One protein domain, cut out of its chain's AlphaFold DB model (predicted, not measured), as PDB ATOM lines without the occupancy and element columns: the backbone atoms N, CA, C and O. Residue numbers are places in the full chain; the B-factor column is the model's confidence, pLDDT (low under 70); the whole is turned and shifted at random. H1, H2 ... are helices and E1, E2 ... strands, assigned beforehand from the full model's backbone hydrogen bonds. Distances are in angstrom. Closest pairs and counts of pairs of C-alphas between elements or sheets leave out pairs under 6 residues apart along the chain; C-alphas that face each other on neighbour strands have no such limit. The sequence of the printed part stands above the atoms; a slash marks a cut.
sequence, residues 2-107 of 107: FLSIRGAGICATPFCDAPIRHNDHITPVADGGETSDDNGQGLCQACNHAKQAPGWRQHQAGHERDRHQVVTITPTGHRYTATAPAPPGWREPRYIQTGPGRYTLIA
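Overview. This is residues 2 to 107 of the 107 residues of the protein "HNH endonuclease" of Nocardioides sp. CF167 (UniProt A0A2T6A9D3). A body of mostly loops, built on the three-stranded sheet E3 E4 E5 with the small hairpin E1 E2 next to it, carries a second small hairpin, E6 E7, which sticks out at the far end of the link of residues 84 to 93. In the body, the short helix H1 sits by E2, and the short helix H2 sits by E1. The printed part has 106 residues, with two named helices and seven named strands in the order H1 E1 E2 H2 E3 E4 E5 E6 E7; its class is mixed, helices and strands, with under half of the residues in named elements. The three sheets, E3 E4 E5, E1 E2 and E6 E7, are antiparallel. The whole is loose, with a radius of gyration of the C-alphas of 16.8 A, and spans 58 by 26 by 25 A, the length being made by the outlying hairpin.

Arrangement. E3, residues 57 to 64, E4, residues 67 to 73, and E5, residues 79 to 83, form a meander, each strand the antiparallel neighbour of the one before. E3 and E4 are a hairpin at 155 degrees, with N 59 and O 71 3.1 A apart, within hydrogen-bond range. E4 and E5 are a hairpin at 164 degrees, with N 72 and O 80 at 2.8 A. E1, residues 22 to 25, and E2, residues 40 to 43, are an antiparallel hairpin, with N 24 and O 41 at 3.0 A. E2 and E4 are near each other, with 5 pairs of C-alphas within 10 A. The closest C-alphas of H1, residues 2 to 6, and E2 are those of Leu 3 and Gly 42, 5.5 A apart. The closest C-alphas of H2, residues 45 to 50, and E1 are those of His 22 and Gln 45, 6.3 A apart. Neither helix is on the sheet E3 E4 E5. E6, residues 94 to 99, and E7, residues 102 to 106, are an antiparallel hairpin, with N 96 and O 104 at 2.9 A; E5 is apart from both. In H1 and H2 every O i to N i+4 pair is within hydrogen-bond range.

Along the chain. H1 begins at C-alpha 2, (37.761, -18.786, 19.266). E3 measures 20.0 A from first to last C-alpha, E4 19.7 A, E6 15.1 A, E5 13.4 A and E7 12.7 A. E3 begins at C-alpha 57, (37.738, -41.916, 20.656), and E7 ends at C-alpha 106, (20.314, -15.058, 39.012).

Size, cuts and confidence. The two C-alphas farthest apart, those of Pro 54 and Pro 100, are 58.5 A apart. The printed part has no cut. The links from H1 to E1 and from E1 to E2 are long, with 15 and 14 residues. The mean pLDDT of the printed part is 94.3, and no printed residue is under 70.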
ATOM      1  N   PHE A   2      38.889 -18.317  18.423       93.56
ATOM      2  CA  PHE A   2      37.761 -18.786  19.266       93.56
ATOM      3  C   PHE A   2      38.067 -19.995  20.176       93.56
ATOM      4  O   PHE A   2      37.888 -19.917  21.391       93.56
ATOM      5  N   LEU A   3      38.566 -21.101  19.612       95.50
ATOM      6  CA  LEU A   3      38.820 -22.341  20.365       95.50
ATOM      7  C   LEU A   3      39.883 -22.152  21.461       95.50
ATOM      8  O   LEU A   3      39.773 -22.737  22.538       95.50
ATOM      9  N   SER A   4      40.866 -21.281  21.213       95.19
ATOM     10  CA  SER A   4      41.875 -20.886  22.197       95.19
ATOM     11  C   SER A   4      41.262 -20.105  23.359       95.19
ATOM     12  O   SER A   4      41.583 -20.385  24.510       95.19
ATOM     13  N   ILE A   5      40.353 -19.168  23.072       95.12
ATOM     14  CA  ILE A   5      39.659 -18.366  24.093       95.12
ATOM     15  C   ILE A   5      38.760 -19.254  24.958       95.12
ATOM     16  O   ILE A   5      38.815 -19.163  26.181       95.12
ATOM     17  N   ARG A   6      37.988 -20.161  24.344       94.62
ATOM     18  CA  ARG A   6      37.120 -21.104  25.068       94.62
ATOM     19  C   ARG A   6      37.902 -21.986  26.043       94.62
ATOM     20  O   ARG A   6      37.423 -22.253  27.137       94.62
ATOM     21  N   GLY A   7      39.099 -22.426  25.656       95.06
ATOM     22  CA  GLY A   7      39.990 -23.207  26.517       95.06
ATOM     23  C   GLY A   7      40.824 -22.376  27.496       95.06
ATOM     24  O   GLY A   7      41.687 -22.939  28.158       95.06
ATOM     25  N   ALA A   8      40.645 -21.049  27.560       95.31
ATOM     26  CA  ALA A   8      41.519 -20.132  28.302       95.31
ATOM     27  C   ALA A   8      43.022 -20.312  27.977       95.31
ATOM     28  O   ALA A   8      43.887 -20.128  28.829       95.31
ATOM     29  N   GLY A   9      43.339 -20.699  26.737       96.31
ATOM     30  CA  GLY A   9      44.703 -20.993  26.287       96.31
ATOM     31  C   GLY A   9      45.254 -22.357  26.718       96.31
ATOM     32  O   GLY A   9      46.391 -22.667  26.362       96.31
ATOM     33  N   ILE A  10      44.474 -23.180  27.425       96.69
ATOM     34  CA  ILE A  10      44.894 -24.466  27.993       96.69
ATOM     35  C   ILE A  10      44.341 -25.642  27.183       96.69
ATOM     36  O   ILE A  10      43.200 -25.632  26.723       96.69
ATOM     37  N   CYS A  11      45.180 -26.659  26.983       97.12
ATOM     38  CA  CYS A  11      44.835 -27.897  26.290       97.12
ATOM     39  C   CYS A  11      43.560 -28.534  26.869       97.12
ATOM     40  O   CYS A  11      43.470 -28.771  28.069       97.12
ATOM     41  N   ALA A  12      42.613 -28.897  26.000       95.88
ATOM     42  CA  ALA A  12      41.353 -29.532  26.396       95.88
ATOM     43  C   ALA A  12      41.506 -30.984  26.897       95.88
ATOM     44  O   ALA A  12      40.539 -31.575  27.373       95.88
ATOM     45  N   THR A  13      42.696 -31.589  26.787       95.69
ATOM     46  CA  THR A  13      42.940 -32.933  27.332       95.69
ATOM     47  C   THR A  13      43.077 -32.865  28.855       95.69
ATOM     48  O   THR A  13      43.934 -32.118  29.336       95.69
ATOM     49  N   PRO A  14      42.296 -33.654  29.618       93.56
ATOM     50  CA  PRO A  14      42.363 -33.663  31.077       93.56
ATOM     51  C   PRO A  14      43.789 -33.833  31.611       93.56
ATOM     52  O   PRO A  14      44.538 -34.678  31.118       93.56
ATOM     53  N   PHE A  15      44.135 -33.041  32.631       92.50
ATOM     54  CA  PHE A  15      45.419 -33.063  33.352       92.50
ATOM     55  C   PHE A  15      46.662 -32.654  32.542       92.50
ATOM     56  O   PHE A  15      47.779 -32.810  33.028       92.50
ATOM     57  N   CYS A  16      46.510 -32.163  31.306       95.38
ATOM     58  CA  CYS A  16      47.659 -31.782  30.486       95.38
ATOM     59  C   CYS A  16      48.221 -30.402  30.851       95.38
ATOM     60  O   CYS A  16      49.437 -30.231  30.849       95.38
ATOM     61  N   ASP A  17      47.347 -29.418  31.085       96.00
ATOM     62  CA  ASP A  17      47.654 -28.017  31.429       96.00
ATOM     63  C   ASP A  17      48.616 -27.269  30.478       96.00
ATOM     64  O   ASP A  17      48.973 -26.111  30.699       96.00
ATOM     65  N   ALA A  18      49.019 -27.894  29.372       98.12
ATOM     66  CA  ALA A  18      49.918 -27.304  28.395       98.12
ATOM     67  C   ALA A  18      49.208 -26.238  27.539       98.12
ATOM     68  O   ALA A  18      48.011 -26.367  27.261       98.12
ATOM     69  N   PRO A  19      49.941 -25.234  27.023       98.19
ATOM     70  CA  PRO A  19      49.371 -24.246  26.117       98.19
ATOM     71  C   PRO A  19      48.815 -24.879  24.836       98.19
ATOM     72  O   PRO A  19      49.444 -25.762  24.238       98.19
ATOM     73  N   ILE A  20      47.671 -24.375  24.372       98.19
ATOM     74  CA  ILE A  20      47.106 -24.737  23.068       98.19
ATOM     75  C   ILE A  20      48.100 -24.361  21.966       98.19
ATOM     76  O   ILE A  20      48.612 -23.242  21.912       98.19
ATOM     77  N   ARG A  21      48.352 -25.308  21.062       97.94
ATOM     78  CA  ARG A  21      49.161 -25.111  19.851       97.94
ATOM     79  C   ARG A  21      48.384 -25.430  18.585       97.94
ATOM     80  O   ARG A  21      48.624 -24.786  17.571       97.94
ATOM     81  N   HIS A  22      47.447 -26.371  18.651       97.44
ATOM     82  CA  HIS A  22      46.621 -26.795  17.529       97.44
ATOM     83  C   HIS A  22      45.140 -26.615  17.851       97.44
ATOM     84  O   HIS A  22      44.708 -26.807  18.986       97.44
ATOM     85  N   ASN A  23      44.377 -26.277  16.821       96.94
ATOM     86  CA  ASN A  23      42.927 -26.349  16.822       96.94
ATOM     87  C   ASN A  23      42.548 -27.514  15.917       96.94
ATOM     88  O   ASN A  23      42.990 -27.540  14.771       96.94
ATOM     89  N   ASP A  24      41.787 -28.465  16.436       96.06
ATOM     90  CA  ASP A  24      41.476 -29.702  15.724       96.06
ATOM     91  C   ASP A  24      40.048 -30.158  16.023       96.06
ATOM     92  O   ASP A  24      39.449 -29.748  17.025       96.06
ATOM     93  N   HIS A  25      39.498 -31.003  15.159       97.69
ATOM     94  CA  HIS A  25      38.144 -31.525  15.309       97.69
ATOM     95  C   HIS A  25      38.077 -32.594  16.400       97.69
ATOM     96  O   HIS A  25      38.981 -33.407  16.521       97.69
ATOM     97  N   ILE A  26      37.018 -32.659  17.200       97.50
ATOM     98  CA  ILE A  26      36.788 -33.735  18.173       97.50
ATOM     99  C   ILE A  26      36.552 -35.042  17.420       97.50
ATOM    100  O   ILE A  26      37.314 -35.991  17.597       97.50
ATOM    101  N   THR A  27      35.564 -35.039  16.528       96.19
ATOM    102  CA  THR A  27      35.356 -36.058  15.500       96.19
ATOM    103  C   THR A  27      36.081 -35.609  14.232       96.19
ATOM    104  O   THR A  27      35.692 -34.581  13.669       96.19
ATOM    105  N   PRO A  28      37.123 -36.319  13.764       95.31
ATOM    106  CA  PRO A  28      37.876 -35.930  12.575       95.31
ATOM    107  C   PRO A  28      36.998 -35.753  11.331       95.31
ATOM    108  O   PRO A  28      36.051 -36.506  11.113       95.31
ATOM    109  N   VAL A  29      37.365 -34.812  10.453       95.62
ATOM    110  CA  VAL A  29      36.700 -34.635   9.144       95.62
ATOM    111  C   VAL A  29      36.758 -35.913   8.305       95.62
ATOM    112  O   VAL A  29      35.795 -36.241   7.618       95.62
ATOM    113  N   ALA A  30      37.862 -36.662   8.392       94.25
ATOM    114  CA  ALA A  30      38.024 -37.941   7.701       94.25
ATOM    115  C   ALA A  30      36.983 -38.995   8.125       94.25
ATOM    116  O   ALA A  30      36.641 -39.860   7.325       94.25
ATOM    117  N   ASP A  31      36.434 -38.864   9.335       93.69
ATOM    118  CA  ASP A  31      35.386 -39.730   9.883       93.69
ATOM    119  C   ASP A  31      33.981 -39.110   9.723       93.69
ATOM    120  O   ASP A  31      33.017 -39.562  10.340       93.69
ATOM    121  N   GLY A  32      33.850 -38.057   8.907       95.81
ATOM    122  CA  GLY A  32      32.589 -37.355   8.652       95.81
ATOM    123  C   GLY A  32      32.252 -36.252   9.660       95.81
ATOM    124  O   GLY A  32      31.124 -35.761   9.666       95.81
ATOM    125  N   GLY A  33      33.197 -35.849  10.513       96.62
ATOM    126  CA  GLY A  33      33.001 -34.743  11.446       96.62
ATOM    127  C   GLY A  33      32.825 -33.396  10.738       96.62
ATOM    128  O   GLY A  33      33.635 -33.006   9.898       96.62
ATOM    129  N   GLU A  34      31.783 -32.654  11.108       97.19
ATOM    130  CA  GLU A  34      31.527 -31.316  10.572       97.19
ATOM    131  C   GLU A  34      32.562 -30.301  11.081       97.19
ATOM    132  O   GLU A  34      33.042 -30.386  12.213       97.19
ATOM    133  N   THR A  35      32.896 -29.303  10.264       96.69
ATOM    134  CA  THR A  35      33.667 -28.150  10.743       96.69
ATOM    135  C   THR A  35      32.732 -27.158  11.424       96.69
ATOM    136  O   THR A  35      32.143 -26.304  10.770       96.69
ATOM    137  N   SER A  36      32.617 -27.277  12.744       96.31
ATOM    138  CA  SER A  36      31.815 -26.399  13.595       96.31
ATOM    139  C   SER A  36      32.589 -25.973  14.844       96.31
ATOM    140  O   SER A  36      33.630 -26.540  15.189       96.31
ATOM    141  N   ASP A  37      32.087 -24.952  15.531       95.31
ATOM    142  CA  ASP A  37      32.576 -24.543  16.847       95.31
ATOM    143  C   ASP A  37      32.408 -25.663  17.883       95.31
ATOM    144  O   ASP A  37      33.291 -25.888  18.720       95.31
ATOM    145  N   ASP A  38      31.314 -26.409  17.769       95.94
ATOM    146  CA  ASP A  38      30.967 -27.509  18.655       95.94
ATOM    147  C   ASP A  38      31.873 -28.732  18.469       95.94
ATOM    148  O   ASP A  38      32.316 -29.346  19.442       95.94
ATOM    149  N   ASN A  39      32.237 -29.039  17.221       97.50
ATOM    150  CA  ASN A  39      33.191 -30.097  16.907       97.50
ATOM    151  C   ASN A  39      34.652 -29.627  17.009       97.50
ATOM    152  O   ASN A  39      35.558 -30.413  16.778       97.50
ATOM    153  N   GLY A  40      34.937 -28.369  17.342       97.06
ATOM    154  CA  GLY A  40      36.311 -27.899  17.529       97.06
ATOM    155  C   GLY A  40      36.841 -28.171  18.938       97.06
ATOM    156  O   GLY A  40      36.077 -28.216  19.898       97.06
ATOM    157  N   GLN A  41      38.162 -28.264  19.108       97.00
ATOM    158  CA  GLN A  41      38.851 -28.175  20.404       97.00
ATOM    159  C   GLN A  41      40.281 -27.638  20.246       97.00
ATOM    160  O   GLN A  41      40.903 -27.786  19.196       97.00
ATOM    161  N   GLY A  42      40.801 -27.010  21.301       97.69
ATOM    162  CA  GLY A  42      42.193 -26.569  21.366       97.69
ATOM    163  C   GLY A  42      43.054 -27.596  22.100       97.69
ATOM    164  O   GLY A  42      42.723 -28.000  23.214       97.69
ATOM    165  N   LEU A  43      44.169 -28.009  21.498       97.88
ATOM    166  CA  LEU A  43      45.075 -29.022  22.039       97.88
ATOM    167  C   LEU A  43      46.532 -28.563  21.974       97.88
ATOM    168  O   LEU A  43      46.934 -27.794  21.098       97.88
ATOM    169  N   CYS A  44      47.357 -29.061  22.893       98.44
ATOM    170  CA  CYS A  44      48.803 -29.007  22.717       98.44
ATOM    171  C   CYS A  44      49.233 -29.976  21.599       98.44
ATOM    172  O   CYS A  44      48.486 -30.880  21.214       98.44
ATOM    173  N   GLN A  45      50.459 -29.824  21.097       98.50
ATOM    174  CA  GLN A  45      50.965 -30.672  20.015       98.50
ATOM    175  C   GLN A  45      50.971 -32.168  20.385       98.50
ATOM    176  O   GLN A  45      50.541 -32.997  19.586       98.50
ATOM    177  N   ALA A  46      51.405 -32.519  21.602       98.19
ATOM    178  CA  ALA A  46      51.499 -33.911  22.044       98.19
ATOM    179  C   ALA A  46      50.124 -34.594  22.120       98.19
ATOM    180  O   ALA A  46      49.937 -35.666  21.549       98.19
ATOM    181  N   CYS A  47      49.140 -33.953  22.759       97.50
ATOM    182  CA  CYS A  47      47.782 -34.487  22.854       97.50
ATOM    183  C   CYS A  47      47.100 -34.578  21.487       97.50
ATOM    184  O   CYS A  47      46.408 -35.557  21.219       97.50
ATOM    185  N   ASN A  48      47.341 -33.606  20.602       97.69
ATOM    186  CA  ASN A  48      46.825 -33.637  19.238       97.69
ATOM    187  C   ASN A  48      47.366 -34.819  18.420       97.69
ATOM    188  O   ASN A  48      46.650 -35.389  17.605       97.69
ATOM    189  N   HIS A  49      48.627 -35.197  18.618       97.25
ATOM    190  CA  HIS A  49      49.175 -36.391  17.978       97.25
ATOM    191  C   HIS A  49      48.689 -37.674  18.660       97.25
ATOM    192  O   HIS A  49      48.339 -38.630  17.973       97.25
ATOM    193  N   ALA A  50      48.595 -37.689  19.992       95.75
ATOM    194  CA  ALA A  50      48.136 -38.854  20.748       95.75
ATOM    195  C   ALA A  50      46.709 -39.284  20.370       95.75
ATOM    196  O   ALA A  50      46.446 -40.478  20.245       95.75
ATOM    197  N   LYS A  51      45.802 -38.330  20.120       95.25
ATOM    198  CA  LYS A  51      44.415 -38.637  19.732       95.25
ATOM    199  C   LYS A  51      44.250 -39.324  18.373       95.25
ATOM    200  O   LYS A  51      43.161 -39.795  18.079       95.25
ATOM    201  N   GLN A  52      45.307 -39.381  17.559       94.94
ATOM    202  CA  GLN A  52      45.316 -40.099  16.278       94.94
ATOM    203  C   GLN A  52      45.649 -41.592  16.449       94.94
ATOM    204  O   GLN A  52      45.653 -42.345  15.478       94.94
ATOM    205  N   ALA A  53      45.971 -42.035  17.671       94.75
ATOM    206  CA  ALA A  53      46.285 -43.430  17.941       94.75
ATOM    207  C   ALA A  53      45.051 -44.338  17.748       94.75
ATOM    208  O   ALA A  53      43.946 -43.970  18.161       94.75
ATOM    209  N   PRO A  54      45.218 -45.558  17.204       95.69
ATOM    210  CA  PRO A  54      44.126 -46.519  17.087       95.69
ATOM    211  C   PRO A  54      43.419 -46.773  18.423       95.69
ATOM    212  O   PRO A  54      44.057 -46.955  19.461       95.69
ATOM    213  N   GLY A  55      42.086 -46.802  18.397       94.38
ATOM    214  CA  GLY A  55      41.256 -47.013  19.587       94.38
ATOM    215  C   GLY A  55      41.017 -45.759  20.435       94.38
ATOM    216  O   GLY A  55      40.198 -45.813  21.357       94.38
ATOM    217  N   TRP A  56      41.663 -44.632  20.121       95.94
ATOM    218  CA  TRP A  56      41.308 -43.340  20.700       95.94
ATOM    219  C   TRP A  56      39.955 -42.880  20.155       95.94
ATOM    220  O   TRP A  56      39.701 -42.948  18.955       95.94
ATOM    221  N   ARG A  57      39.063 -42.425  21.035       95.44
ATOM    222  CA  ARG A  57      37.738 -41.916  20.656       95.44
ATOM    223  C   ARG A  57      37.430 -40.651  21.429       95.44
ATOM    224  O   ARG A  57      37.723 -40.569  22.621       95.44
ATOM    225  N   GLN A  58      36.810 -39.683  20.770       96.50
ATOM    226  CA  GLN A  58      36.323 -38.471  21.415       96.50
ATOM    227  C   GLN A  58      34.958 -38.095  20.851       96.50
ATOM    228  O   GLN A  58      34.670 -38.381  19.693       96.50
ATOM    229  N   HIS A  59      34.129 -37.448  21.664       95.75
ATOM    230  CA  HIS A  59      32.863 -36.876  21.213       95.75
ATOM    231  C   HIS A  59      32.480 -35.666  22.068       95.75
ATOM    232  O   HIS A  59      32.815 -35.599  23.256       95.75
ATOM    233  N   GLN A  60      31.785 -34.708  21.453       95.25
ATOM    234  CA  GLN A  60      31.152 -33.595  22.161       95.25
ATOM    235  C   GLN A  60      30.013 -34.169  23.021       95.25
ATOM    236  O   GLN A  60      29.255 -35.028  22.568       95.25
ATOM    237  N   ALA A  61      29.964 -33.780  24.294       94.25
ATOM    238  CA  ALA A  61      29.040 -34.331  25.289       94.25
ATOM    239  C   ALA A  61      27.951 -33.336  25.732       94.25
ATOM    240  O   ALA A  61      27.181 -33.634  26.643       94.25
ATOM    241  N   GLY A  62      27.872 -32.177  25.080       93.25
ATOM    242  CA  GLY A  62      26.935 -31.095  25.355       93.25
ATOM    243  C   GLY A  62      27.585 -29.865  25.993       93.25
ATOM    244  O   GLY A  62      28.806 -29.683  25.973       93.25
ATOM    245  N   HIS A  63      26.733 -29.020  26.577       90.69
ATOM    246  CA  HIS A  63      27.117 -27.769  27.229       90.69
ATOM    247  C   HIS A  63      26.670 -27.762  28.692       90.69
ATOM    248  O   HIS A  63      25.664 -27.150  29.054       90.69
ATOM    249  N   GLU A  64      27.394 -28.474  29.554       85.31
ATOM    250  CA  GLU A  64      27.076 -28.484  30.981       85.31
ATOM    251  C   GLU A  64      27.255 -27.075  31.566       85.31
ATOM    252  O   GLU A  64      28.351 -26.512  31.530       85.31
ATOM    253  N   ARG A  65      26.168 -26.499  32.105       85.50
ATOM    254  CA  ARG A  65      26.117 -25.098  32.573       85.50
ATOM    255  C   ARG A  65      26.624 -24.111  31.509       85.50
ATOM    256  O   ARG A  65      27.413 -23.222  31.820       85.50
ATOM    257  N   ASP A  66      26.212 -24.322  30.258       88.56
ATOM    258  CA  ASP A  66      26.593 -23.526  29.084       88.56
ATOM    259  C   ASP A  66      28.093 -23.577  28.735       88.56
ATOM    260  O   ASP A  66      28.607 -22.735  27.997       88.56
ATOM    261  N   ARG A  67      28.819 -24.588  29.235       92.25
ATOM    262  CA  ARG A  67      30.241 -24.800  28.934       92.25
ATOM    263  C   ARG A  67      30.436 -26.062  28.115       92.25
ATOM    264  O   ARG A  67      30.009 -27.141  28.511       92.25
ATOM    265  N   HIS A  68      31.120 -25.910  26.985       95.56
ATOM    266  CA  HIS A  68      31.447 -27.000  26.065       95.56
ATOM    267  C   HIS A  68      32.143 -28.155  26.789       95.56
ATOM    268  O   HIS A  68      33.079 -27.935  27.565       95.56
ATOM    269  N   GLN A  69      31.670 -29.373  26.537       96.69
ATOM    270  CA  GLN A  69      32.175 -30.581  27.165       96.69
ATOM    271  C   GLN A  69      32.624 -31.595  26.117       96.69
ATOM    272  O   GLN A  69      31.919 -31.877  25.147       96.69
ATOM    273  N   VAL A  70      33.789 -32.193  26.352       96.94
ATOM    274  CA  VAL A  70      34.347 -33.259  25.519       96.94
ATOM    275  C   VAL A  70      34.575 -34.484  26.378       96.94
ATOM    276  O   VAL A  70      35.196 -34.420  27.439       96.94
ATOM    277  N   VAL A  71      34.114 -35.628  25.896       97.44
ATOM    278  CA  VAL A  71      34.491 -36.918  26.459       97.44
ATOM    279  C   VAL A  71      35.604 -37.509  25.615       97.44
ATOM    280  O   VAL A  71      35.509 -37.565  24.394       97.44
ATOM    281  N   THR A  72      36.638 -38.001  26.285       96.44
ATOM    282  CA  THR A  72      37.742 -38.745  25.684       96.44
ATOM    283  C   THR A  72      37.762 -40.161  26.234       96.44
ATOM    284  O   THR A  72      37.708 -40.367  27.445       96.44
ATOM    285  N   ILE A  73      37.863 -41.143  25.342       96.88
ATOM    286  CA  ILE A  73      38.057 -42.550  25.672       96.88
ATOM    287  C   ILE A  73      39.402 -42.968  25.090       96.88
ATOM    288  O   ILE A  73      39.610 -42.958  23.877       96.88
ATOM    289  N   THR A  74      40.324 -43.317  25.977       95.88
ATOM    290  CA  THR A  74      41.663 -43.780  25.596       95.88
ATOM    291  C   THR A  74      41.612 -45.200  25.014       95.88
ATOM    292  O   THR A  74      40.651 -45.930  25.280       95.88
ATOM    293  N   PRO A  75      42.654 -45.650  24.289       96.94
ATOM    294  CA  PRO A  75      42.723 -47.014  23.758       96.94
ATOM    295  C   PRO A  75      42.591 -48.115  24.821       96.94
ATOM    296  O   PRO A  75      42.112 -49.206  24.529       96.94
ATOM    297  N   THR A  76      42.961 -47.829  26.073       96.06
ATOM    298  CA  THR A  76      42.812 -48.750  27.212       96.06
ATOM    299  C   THR A  76      41.399 -48.761  27.809       96.06
ATOM    300  O   THR A  76      41.152 -49.456  28.787       96.06
ATOM    301  N   GLY A  77      40.463 -47.992  27.247       96.56
ATOM    302  CA  GLY A  77      39.065 -47.933  27.674       96.56
ATOM    303  C   GLY A  77      38.765 -46.911  28.773       96.56
ATOM    304  O   GLY A  77      37.592 -46.671  29.057       96.56
ATOM    305  N   HIS A  78      39.776 -46.258  29.359       97.00
ATOM    306  CA  HIS A  78      39.546 -45.211  30.358       97.00
ATOM    307  C   HIS A  78      38.825 -44.021  29.735       97.00
ATOM    308  O   HIS A  78      39.203 -43.564  28.650       97.00
ATOM    309  N   ARG A  79      37.821 -43.516  30.452       97.25
ATOM    310  CA  ARG A  79      36.961 -42.411  30.039       97.25
ATOM    311  C   ARG A  79      37.221 -41.193  30.912       97.25
ATOM    312  O   ARG A  79      37.176 -41.290  32.134       97.25
ATOM    313  N   TYR A  80      37.407 -40.051  30.268       96.19
ATOM    314  CA  TYR A  80      37.599 -38.768  30.924       96.19
ATOM    315  C   TYR A  80      36.668 -37.727  30.314       96.19
ATOM    316  O   TYR A  80      36.449 -37.722  29.103       96.19
ATOM    317  N   THR A  81      36.150 -36.838  31.153       95.94
ATOM    318  CA  THR A  81      35.301 -35.721  30.739       95.94
ATOM    319  C   THR A  81      36.052 -34.422  30.996       95.94
ATOM    320  O   THR A  81      36.499 -34.182  32.116       95.94
ATOM    321  N   ALA A  82      36.194 -33.598  29.963       94.56
ATOM    322  CA  ALA A  82      36.756 -32.259  30.045       94.56
ATOM    323  C   ALA A  82      35.636 -31.241  29.836       94.56
ATOM    324  O   ALA A  82      34.966 -31.271  28.806       94.56
ATOM    325  N   THR A  83      35.453 -30.336  30.792       95.19
ATOM    326  CA  THR A  83      34.537 -29.198  30.663       95.19
ATOM    327  C   THR A  83      35.374 -27.943  30.475       95.19
ATOM    328  O   THR A  83      36.299 -27.704  31.252       95.19
ATOM    329  N   ALA A  84      35.061 -27.144  29.453       94.69
ATOM    330  CA  ALA A  84      35.730 -25.871  29.225       94.69
ATOM    331  C   ALA A  84      35.660 -24.988  30.489       94.69
ATOM    332  O   ALA A  84      34.646 -25.014  31.201       94.69
ATOM    333  N   PRO A  85      36.716 -24.211  30.793       92.38
ATOM    334  CA  PRO A  85      36.691 -23.292  31.921       92.38
ATOM    335  C   PRO A  85      35.567 -22.264  31.762       92.38
ATOM    336  O   PRO A  85      35.123 -21.948  30.657       92.38
ATOM    337  N   ALA A  86      35.101 -21.727  32.889       91.12
ATOM    338  CA  ALA A  86      34.171 -20.609  32.864       91.12
ATOM    339  C   ALA A  86      34.826 -19.407  32.154       91.12
ATOM    340  O   ALA A  86      35.962 -19.058  32.494       91.12
ATOM    341  N   PRO A  87      34.150 -18.768  31.182       90.00
ATOM    342  CA  PRO A  87      34.713 -17.600  30.527       90.00
ATOM    343  C   PRO A  87      34.856 -16.432  31.520       90.00
ATOM    344  O   PRO A  87      34.141 -16.378  32.527       90.00
ATOM    345  N   PRO A  88      35.759 -15.470  31.266       87.69
ATOM    346  CA  PRO A  88      35.906 -14.294  32.117       87.69
ATOM    347  C   PRO A  88      34.571 -13.571  32.335       87.69
ATOM    348  O   PRO A  88      33.825 -13.322  31.391       87.69
ATOM    349  N   GLY A  89      34.269 -13.231  33.590       87.31
ATOM    350  CA  GLY A  89      33.014 -12.567  33.965       87.31
ATOM    351  C   GLY A  89      31.798 -13.493  34.081       87.31
ATOM    352  O   GLY A  89      30.734 -13.022  34.478       87.31
ATOM    353  N   TRP A  90      31.943 -14.791  33.794       86.31
ATOM    354  CA  TRP A  90      30.883 -15.771  34.008       86.31
ATOM    355  C   TRP A  90      30.591 -15.958  35.498       86.31
ATOM    356  O   TRP A  90      31.496 -15.974  36.337       86.31
ATOM    357  N   ARG A  91      29.310 -16.108  35.824       82.38
ATOM    358  CA  ARG A  91      28.816 -16.314  37.182       82.38
ATOM    359  C   ARG A  91      27.978 -17.583  37.213       82.38
ATOM    360  O   ARG A  91      27.191 -17.831  36.302       82.38
ATOM    361  N   GLU A  92      28.170 -18.389  38.253       79.31
ATOM    362  CA  GLU A  92      27.344 -19.578  38.438       79.31
ATOM    363  C   GLU A  92      25.894 -19.174  38.704       79.31
ATOM    364  O   GLU A  92      25.663 -18.381  39.627       79.31
ATOM    365  N   PRO A  93      24.924 -19.756  37.970       81.00
ATOM    366  CA  PRO A  93      23.522 -19.563  38.278       81.00
ATOM    367  C   PRO A  93      23.264 -19.956  39.732       81.00
ATOM    368  O   PRO A  93      23.505 -21.097  40.135       81.00
ATOM    369  N   ARG A  94      22.783 -19.008  40.532       86.50
ATOM    370  CA  ARG A  94      22.468 -19.232  41.943       86.50
ATOM    371  C   ARG A  94      21.105 -18.670  42.277       86.50
ATOM    372  O   ARG A  94      20.713 -17.604  41.809       86.50
ATOM    373  N   TYR A  95      20.387 -19.380  43.132       91.62
ATOM    374  CA  TYR A  95      19.159 -18.859  43.705       91.62
ATOM    375  C   TYR A  95      19.506 -17.854  44.797       91.62
ATOM    376  O   TYR A  95      20.200 -18.188  45.757       91.62
ATOM    377  N   ILE A  96      19.008 -16.628  44.664       93.56
ATOM    378  CA  ILE A  96      19.026 -15.646  45.747       93.56
ATOM    379  C   ILE A  96      17.620 -15.461  46.298       93.56
ATOM    380  O   ILE A  96      16.637 -15.459  45.553       93.56
ATOM    381  N   GLN A  97      17.520 -15.300  47.613       95.81
ATOM    382  CA  GLN A  97      16.253 -14.995  48.253       95.81
ATOM    383  C   GLN A  97      15.895 -13.524  47.989       95.81
ATOM    384  O   GLN A  97      16.586 -12.619  48.446       95.81
ATOM    385  N   THR A  98      14.815 -13.281  47.243       96.31
ATOM    386  CA  THR A  98      14.322 -11.934  46.884       96.31
ATOM    387  C   THR A  98      13.103 -11.508  47.708       96.31
ATOM    388  O   THR A  98      12.492 -10.468  47.450       96.31
ATOM    389  N   GLY A  99      12.706 -12.336  48.675       95.00
ATOM    390  CA  GLY A  99      11.645 -12.094  49.650       95.00
ATOM    391  C   GLY A  99      11.457 -13.312  50.566       95.00
ATOM    392  O   GLY A  99      12.046 -14.363  50.309       95.00
ATOM    393  N   PRO A 100      10.659 -13.225  51.643       96.31
ATOM    394  CA  PRO A 100      10.356 -14.384  52.487       96.31
ATOM    395  C   PRO A 100       9.787 -15.543  51.652       96.31
ATOM    396  O   PRO A 100       8.754 -15.391  51.008       96.31
ATOM    397  N   GLY A 101      10.497 -16.675  51.593       94.19
ATOM    398  CA  GLY A 101      10.102 -17.851  50.801       94.19
ATOM    399  C   GLY A 101      10.190 -17.707  49.272       94.19
ATOM    400  O   GLY A 101       9.891 -18.666  48.566       94.19
ATOM    401  N   ARG A 102      10.616 -16.553  48.738       95.56
ATOM    402  CA  ARG A 102      10.742 -16.313  47.292       95.56
ATOM    403  C   ARG A 102      12.205 -16.308  46.872       95.56
ATOM    404  O   ARG A 102      12.986 -15.484  47.347       95.56
ATOM    405  N   TYR A 103      12.541 -17.184  45.934       95.75
ATOM    406  CA  TYR A 103      13.877 -17.303  45.365       95.75
ATOM    407  C   TYR A 103      13.847 -16.999  43.874       95.75
ATOM    408  O   TYR A 103      12.925 -17.396  43.164       95.75
ATOM    409  N   THR A 104      14.868 -16.297  43.402       94.25
ATOM    410  CA  THR A 104      15.046 -15.975  41.988       94.25
ATOM    411  C   THR A 104      16.392 -16.520  41.546       94.25
ATOM    412  O   THR A 104      17.398 -16.293  42.218       94.25
ATOM    413  N   LEU A 105      16.400 -17.259  40.434       89.69
ATOM    414  CA  LEU A 105      17.639 -17.667  39.789       89.69
ATOM    415  C   LEU A 105      18.279 -16.423  39.174       89.69
ATOM    416  O   LEU A 105      17.671 -15.774  38.324       89.69
ATOM    417  N   ILE A 106      19.479 -16.085  39.630       82.38
ATOM    418  CA  ILE A 106      20.314 -15.058  39.012       82.38
ATOM    419  C   ILE A 106      21.536 -15.731  38.396       82.38
ATOM    420  O   ILE A 106      22.059 -16.685  38.973       82.38
ATOM    421  N   ALA A 107      21.965 -15.230  37.240       70.50
ATOM    422  CA  ALA A 107      23.299 -15.464  36.705       70.50
ATOM    423  C   ALA A 107      24.231 -14.390  37.279       70.50
ATOM    424  O   ALA A 107      23.959 -13.185  37.085       70.50
TER     425      ALA A 107